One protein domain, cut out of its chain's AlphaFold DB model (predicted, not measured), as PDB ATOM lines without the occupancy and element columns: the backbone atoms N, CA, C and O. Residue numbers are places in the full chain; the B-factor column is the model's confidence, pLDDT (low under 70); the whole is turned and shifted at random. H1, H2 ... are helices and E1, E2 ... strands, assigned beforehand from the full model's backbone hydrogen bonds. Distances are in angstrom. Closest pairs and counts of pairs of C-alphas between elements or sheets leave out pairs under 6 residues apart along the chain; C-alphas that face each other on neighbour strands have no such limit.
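What this domain is: This is residues 118 to 171 of the 197 residues of an uncharacterized protein of Candidatus Lokiarchaeota archaeon (UniProt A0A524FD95). Little regular structure: a small strand hairpin, E1 and E2, lies at one end, a parallel strand pair, E3 and E4, near the middle, and short helix H1 at the other end, while residues 131 to 143 stick out as a loop. The 54 printed residues hold E1, E2, E3, H1, E4 in that order, mixed in class, with only 17 residues in named elements. The whole is loose, radius of gyration of the C-alphas 12.9 A, spanning 32 by 31 by 20 A.

Where its parts are: Find C-alpha 118 at (2.624, 142.867, 17.655), where E1, residues 118 to 120, begins. Then come E2, 125 to 128, 9.6 A long, E3, 148 to 150, H1, 156 to 159, and E4, 168 to 170, ending at (-7.941, 135.443, 14.805).

How they stand to each other: Look at hairpin E1 and E2, antiparallel at 146 degrees: N 119 and O 126 are 2.8 A apart, within hydrogen-bond range. E3 and E4 are parallel at 30 degrees, with N 149 and O 168 within range at 2.9 A. E3, H1 and E4 form a strand-helix-strand unit, parallel neighbour strands with a helix between, its crossover right-handed. H1 is too short for an O i to N i+4 pair; its one O i to N i+3 pair is within range. E2 and E3 are apart.

The domain as a whole: The C-alphas farthest apart, Gly 123 and Asn 135, are 34.4 A apart. The E2 to E3 link is long, 19 residues. The printed part has no cut, and no printed residue is under 70 in pLDDT.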
ATOM      1  N   THR A 118       2.105 141.977  18.694       96.06
ATOM      2  CA  THR A 118       2.624 142.867  17.655       96.06
ATOM      3  C   THR A 118       2.253 142.276  16.305       96.06
ATOM      4  O   THR A 118       2.407 141.074  16.100       96.06
ATOM      5  N   VAL A 119       1.738 143.113  15.410       95.44
ATOM      6  CA  VAL A 119       1.361 142.740  14.048       95.44
ATOM      7  C   VAL A 119       2.320 143.430  13.091       95.44
ATOM      8  O   VAL A 119       2.411 144.658  13.081       95.44
ATOM      9  N   GLU A 120       3.040 142.635  12.308       94.31
ATOM     10  CA  GLU A 120       3.888 143.137  11.229       94.31
ATOM     11  C   GLU A 120       3.020 143.392   9.989       94.31
ATOM     12  O   GLU A 120       2.215 142.549   9.583       94.31
ATOM     13  N   THR A 121       3.166 144.574   9.399       88.06
ATOM     14  CA  THR A 121       2.483 145.022   8.178       88.06
ATOM     15  C   THR A 121       3.523 145.453   7.138       88.06
ATOM     16  O   THR A 121       4.723 145.402   7.411       88.06
ATOM     17  N   GLU A 122       3.114 145.834   5.922       85.38
ATOM     18  CA  GLU A 122       4.042 146.290   4.874       85.38
ATOM     19  C   GLU A 122       4.758 147.592   5.281       85.38
ATOM     20  O   GLU A 122       4.320 148.693   4.958       85.38
ATOM     21  N   GLY A 123       5.880 147.449   5.989       83.81
ATOM     22  CA  GLY A 123       6.773 148.536   6.392       83.81
ATOM     23  C   GLY A 123       6.722 148.920   7.871       83.81
ATOM     24  O   GLY A 123       7.641 149.602   8.314       83.81
ATOM     25  N   ASP A 124       5.733 148.445   8.637       91.25
ATOM     26  CA  ASP A 124       5.514 148.868  10.026       91.25
ATOM     27  C   ASP A 124       5.159 147.711  10.967       91.25
ATOM     28  O   ASP A 124       4.482 146.751  10.590       91.25
ATOM     29  N   ASN A 125       5.550 147.861  12.236       93.12
ATOM     30  CA  ASN A 125       5.167 146.976  13.335       93.12
ATOM     31  C   ASN A 125       4.209 147.703  14.278       93.12
ATOM     32  O   ASN A 125       4.576 148.700  14.900       93.12
ATOM     33  N   ILE A 126       2.994 147.178  14.413       95.25
ATOM     34  CA  ILE A 126       1.939 147.779  15.232       95.25
ATOM     35  C   ILE A 126       1.751 146.937  16.490       95.25
ATOM     36  O   ILE A 126       1.444 145.747  16.413       95.25
ATOM     37  N   GLU A 127       1.916 147.543  17.664       95.94
ATOM     38  CA  GLU A 127       1.554 146.901  18.929       95.94
ATOM     39  C   GLU A 127       0.047 147.038  19.176       95.94
ATOM     40  O   GLU A 127      -0.503 148.140  19.163       95.94
ATOM     41  N   ILE A 128      -0.625 145.909  19.391       95.38
ATOM     42  CA  ILE A 128      -2.067 145.849  19.621       95.38
ATOM     43  C   ILE A 128      -2.323 145.710  21.125       95.38
ATOM     44  O   ILE A 128      -1.854 144.737  21.732       95.38
ATOM     45  N   PRO A 129      -3.104 146.622  21.739       95.81
ATOM     46  CA  PRO A 129      -3.561 146.451  23.109       95.81
ATOM     47  C   PRO A 129      -4.288 145.116  23.260       95.81
ATOM     48  O   PRO A 129      -5.294 144.852  22.601       95.81
ATOM     49  N   CYS A 130      -3.765 144.258  24.125       93.81
ATOM     50  CA  CYS A 130      -4.305 142.929  24.351       93.81
ATOM     51  C   CYS A 130      -4.227 142.557  25.828       93.81
ATOM     52  O   CYS A 130      -3.512 143.169  26.625       93.81
ATOM     53  N   PHE A 131      -4.979 141.523  26.180       91.50
ATOM     54  CA  PHE A 131      -4.885 140.835  27.454       91.50
ATOM     55  C   PHE A 131      -5.002 139.335  27.194       91.50
ATOM     56  O   PHE A 131      -5.537 138.898  26.175       91.50
ATOM     57  N   TYR A 132      -4.462 138.542  28.106       90.94
ATOM     58  CA  TYR A 132      -4.485 137.092  27.990       90.94
ATOM     59  C   TYR A 132      -5.845 136.515  28.393       90.94
ATOM     60  O   TYR A 132      -6.538 137.035  29.271       90.94
ATOM     61  N   VAL A 133      -6.191 135.376  27.800       88.25
ATOM     62  CA  VAL A 133      -7.318 134.556  28.247       88.25
ATOM     63  C   VAL A 133      -6.834 133.602  29.338       88.25
ATOM     64  O   VAL A 133      -5.780 132.977  29.205       88.25
ATOM     65  N   LEU A 134      -7.604 133.499  30.421       84.50
ATOM     66  CA  LEU A 134      -7.296 132.616  31.546       84.50
ATOM     67  C   LEU A 134      -7.224 131.149  31.103       84.50
ATOM     68  O   LEU A 134      -7.995 130.718  30.247       84.50
ATOM     69  N   ASN A 135      -6.331 130.383  31.733       85.25
ATOM     70  CA  ASN A 135      -6.151 128.943  31.512       85.25
ATOM     71  C   ASN A 135      -5.733 128.569  30.078       85.25
ATOM     72  O   ASN A 135      -6.079 127.496  29.583       85.25
ATOM     73  N   THR A 136      -4.988 129.444  29.404       89.75
ATOM     74  CA  THR A 136      -4.382 129.142  28.099       89.75
ATOM     75  C   THR A 136      -2.935 128.663  28.248       89.75
ATOM     76  O   THR A 136      -2.325 128.769  29.315       89.75
ATOM     77  N   GLY A 137      -2.381 128.063  27.192       91.69
ATOM     78  CA  GLY A 137      -0.968 127.690  27.169       91.69
ATOM     79  C   GLY A 137      -0.074 128.930  27.135       91.69
ATOM     80  O   GLY A 137      -0.386 129.902  26.448       91.69
ATOM     81  N   PHE A 138       1.046 128.888  27.853       93.25
ATOM     82  CA  PHE A 138       2.065 129.930  27.764       93.25
ATOM     83  C   PHE A 138       2.884 129.773  26.482       93.25
ATOM     84  O   PHE A 138       3.178 128.656  26.054       93.25
ATOM     85  N   THR A 139       3.283 130.895  25.892       94.31
ATOM     86  CA  THR A 139       4.371 130.903  24.912       94.31
ATOM     87  C   THR A 139       5.709 130.794  25.638       94.31
ATOM     88  O   THR A 139       5.803 131.109  26.827       94.31
ATOM     89  N   ASP A 140       6.757 130.380  24.930       93.00
ATOM     90  CA  ASP A 140       8.115 130.499  25.457       93.00
ATOM     91  C   ASP A 140       8.560 131.977  25.528       93.00
ATOM     92  O   ASP A 140       7.822 132.897  25.158       93.00
ATOM     93  N   GLU A 141       9.783 132.216  26.008       91.44
ATOM     94  CA  GLU A 141      10.344 133.567  26.133       91.44
ATOM     95  C   GLU A 141      10.513 134.293  24.789       91.44
ATOM     96  O   GLU A 141      10.532 135.524  24.757       91.44
ATOM     97  N   LYS A 142      10.634 133.548  23.683       93.25
ATOM     98  CA  LYS A 142      10.750 134.115  22.333       93.25
ATOM     99  C   LYS A 142       9.385 134.504  21.769       93.25
ATOM    100  O   LYS A 142       9.324 135.299  20.831       93.25
ATOM    101  N   GLY A 143       8.308 133.991  22.357       94.44
ATOM    102  CA  GLY A 143       6.961 134.150  21.847       94.44
ATOM    103  C   GLY A 143       6.723 133.282  20.613       94.44
ATOM    104  O   GLY A 143       7.555 132.479  20.196       94.44
ATOM    105  N   ILE A 144       5.556 133.455  20.002       95.62
ATOM    106  CA  ILE A 144       5.208 132.787  18.747       95.62
ATOM    107  C   ILE A 144       5.170 133.849  17.654       95.62
ATOM    108  O   ILE A 144       4.403 134.804  17.756       95.62
ATOM    109  N   ASN A 145       5.974 133.661  16.607       95.88
ATOM    110  CA  ASN A 145       5.870 134.427  15.369       95.88
ATOM    111  C   ASN A 145       5.374 133.500  14.253       95.88
ATOM    112  O   ASN A 145       6.005 132.484  13.951       95.88
ATOM    113  N   ALA A 146       4.219 133.826  13.683       96.25
ATOM    114  CA  ALA A 146       3.606 133.093  12.587       96.25
ATOM    115  C   ALA A 146       2.591 133.985  11.853       96.25
ATOM    116  O   ALA A 146       2.043 134.909  12.460       96.25
ATOM    117  N   PRO A 147       2.274 133.690  10.577       96.25
ATOM    118  CA  PRO A 147       1.229 134.403   9.855       96.25
ATOM    119  C   PRO A 147      -0.107 134.344  10.597       96.25
ATOM    120  O   PRO A 147      -0.472 133.305  11.154       96.25
ATOM    121  N   MET A 148      -0.854 135.442  10.571       95.31
ATOM    122  CA  MET A 148      -2.187 135.513  11.163       95.31
ATOM    123  C   MET A 148      -3.256 135.150  10.134       95.31
ATOM    124  O   MET A 148      -3.113 135.429   8.943       95.31
ATOM    125  N   VAL A 149      -4.340 134.523  10.587       96.69
ATOM    126  CA  VAL A 149      -5.472 134.178   9.727       96.69
ATOM    127  C   VAL A 149      -6.794 134.425  10.435       96.69
ATOM    128  O   VAL A 149      -7.048 133.890  11.512       96.69
ATOM    129  N   TYR A 150      -7.645 135.239   9.821       96.06
ATOM    130  CA  TYR A 150      -8.984 135.500  10.326       96.06
ATOM    131  C   TYR A 150      -9.963 134.434   9.837       96.06
ATOM    132  O   TYR A 150      -9.987 134.099   8.651       96.06
ATOM    133  N   ILE A 151     -10.773 133.902  10.754       95.75
ATOM    134  CA  ILE A 151     -11.741 132.840  10.442       95.75
ATOM    135  C   ILE A 151     -13.195 133.232  10.737       95.75
ATOM    136  O   ILE A 151     -14.096 132.438  10.499       95.75
ATOM    137  N   GLY A 152     -13.475 134.430  11.246       93.25
ATOM    138  CA  GLY A 152     -14.812 134.768  11.741       93.25
ATOM    139  C   GLY A 152     -15.032 134.248  13.158       93.25
ATOM    140  O   GLY A 152     -14.189 134.435  14.021       93.25
ATOM    141  N   THR A 153     -16.147 133.571  13.431       90.81
ATOM    142  CA  THR A 153     -16.625 133.321  14.812       90.81
ATOM    143  C   THR A 153     -15.972 132.139  15.537       90.81
ATOM    144  O   THR A 153     -16.444 131.724  16.595       90.81
ATOM    145  N   GLY A 154     -14.950 131.518  14.944       90.50
ATOM    146  CA  GLY A 154     -14.281 130.353  15.531       90.50
ATOM    147  C   GLY A 154     -15.145 129.089  15.615       90.50
ATOM    148  O   GLY A 154     -14.857 128.199  16.412       90.50
ATOM    149  N   LYS A 155     -16.216 128.974  14.817       90.19
ATOM    150  CA  LYS A 155     -17.064 127.766  14.789       90.19
ATOM    151  C   LYS A 155     -16.441 126.713  13.872       90.19
ATOM    152  O   LYS A 155     -15.717 127.036  12.941       90.19
ATOM    153  N   GLU A 156     -16.787 125.440  14.048       91.94
ATOM    154  CA  GLU A 156     -16.211 124.336  13.251       91.94
ATOM    155  C   GLU A 156     -16.299 124.562  11.724       91.94
ATOM    156  O   GLU A 156     -15.366 124.276  10.977       91.94
ATOM    157  N   LYS A 157     -17.415 125.130  11.247       92.31
ATOM    158  CA  LYS A 157     -17.625 125.478   9.829       92.31
ATOM    159  C   LYS A 157     -16.631 126.515   9.290       92.31
ATOM    160  O   LYS A 157     -16.443 126.585   8.078       92.31
ATOM    161  N   ASP A 158     -16.064 127.333  10.167       92.19
ATOM    162  CA  ASP A 158     -15.167 128.429   9.826       92.19
ATOM    163  C   ASP A 158     -13.754 127.877   9.580       92.19
ATOM    164  O   ASP A 158     -13.136 128.176   8.560       92.19
ATOM    165  N   PHE A 159     -13.319 126.927  10.414       93.75
ATOM    166  CA  PHE A 159     -12.065 126.185  10.231       93.75
ATOM    167  C   PHE A 159     -12.030 125.329   8.956       93.75
ATOM    168  O   PHE A 159     -10.961 125.079   8.412       93.75
ATOM    169  N   LYS A 160     -13.184 124.888   8.435       93.00
ATOM    170  CA  LYS A 160     -13.251 124.088   7.194       93.00
ATOM    171  C   LYS A 160     -12.944 124.888   5.925       93.00
ATOM    172  O   LYS A 160     -12.710 124.289   4.881       93.00
ATOM    173  N   LYS A 161     -13.001 126.220   5.989       90.88
ATOM    174  CA  LYS A 161     -12.871 127.101   4.817       90.88
ATOM    175  C   LYS A 161     -11.461 127.643   4.624       90.88
ATOM    176  O   LYS A 161     -11.180 128.210   3.573       90.88
ATOM    177  N   VAL A 162     -10.609 127.520   5.639       93.69
ATOM    178  CA  VAL A 162      -9.331 128.225   5.708       93.69
ATOM    179  C   VAL A 162      -8.256 127.292   6.251       93.69
ATOM    180  O   VAL A 162      -8.465 126.616   7.254       93.69
ATOM    181  N   ASP A 163      -7.090 127.259   5.604       95.56
ATOM    182  CA  ASP A 163      -5.938 126.531   6.135       95.56
ATOM    183  C   ASP A 163      -5.329 127.286   7.323       95.56
ATOM    184  O   ASP A 163      -4.697 128.333   7.165       95.56
ATOM    185  N   VAL A 164      -5.483 126.720   8.516       97.00
ATOM    186  CA  VAL A 164      -4.985 127.289   9.776       97.00
ATOM    187  C   VAL A 164      -3.653 126.688  10.229       97.00
ATOM    188  O   VAL A 164      -3.110 127.096  11.255       97.00
ATOM    189  N   LYS A 165      -3.104 125.708   9.499       96.56
ATOM    190  CA  LYS A 165      -1.879 125.028   9.922       96.56
ATOM    191  C   LYS A 165      -0.720 126.024   9.998       96.56
ATOM    192  O   LYS A 165      -0.463 126.748   9.036       96.56
ATOM    193  N   ASN A 166      -0.015 126.018  11.134       96.94
ATOM    194  CA  ASN A 166       1.125 126.892  11.441       96.94
ATOM    195  C   ASN A 166       0.807 128.399  11.371       96.94
ATOM    196  O   ASN A 166       1.689 129.194  11.054       96.94
ATOM    197  N   LYS A 167      -0.445 128.791  11.637       97.69
ATOM    198  CA  LYS A 167      -0.892 130.190  11.664       97.69
ATOM    199  C   LYS A 167      -1.499 130.538  13.021       97.69
ATOM    200  O   LYS A 167      -2.050 129.670  13.698       97.69
ATOM    201  N   ILE A 168      -1.432 131.811  13.396       96.81
ATOM    202  CA  ILE A 168      -2.151 132.347  14.555       96.81
ATOM    203  C   ILE A 168      -3.574 132.679  14.107       96.81
ATOM    204  O   ILE A 168      -3.790 133.525  13.239       96.81
ATOM    205  N   VAL A 169      -4.555 131.993  14.682       96.81
ATOM    206  CA  VAL A 169      -5.967 132.205  14.351       96.81
ATOM    207  C   VAL A 169      -6.496 133.445  15.062       96.81
ATOM    208  O   VAL A 169      -6.361 133.577  16.277       96.81
ATOM    209  N   VAL A 170      -7.159 134.313  14.303       95.75
ATOM    210  CA  VAL A 170      -7.941 135.443  14.805       95.75
ATOM    211  C   VAL A 170      -9.415 135.119  14.615       95.75
ATOM    212  O   VAL A 170      -9.851 134.773  13.513       95.75
ATOM    213  N   ALA A 171     -10.183 135.223  15.692       94.69
ATOM    214  CA  ALA A 171     -11.609 134.951  15.680       94.69
ATOM    215  C   ALA A 171     -12.377 136.005  16.479       94.69
ATOM    216  O   ALA A 171     -11.871 136.545  17.463       94.69
TER     217      ALA A 171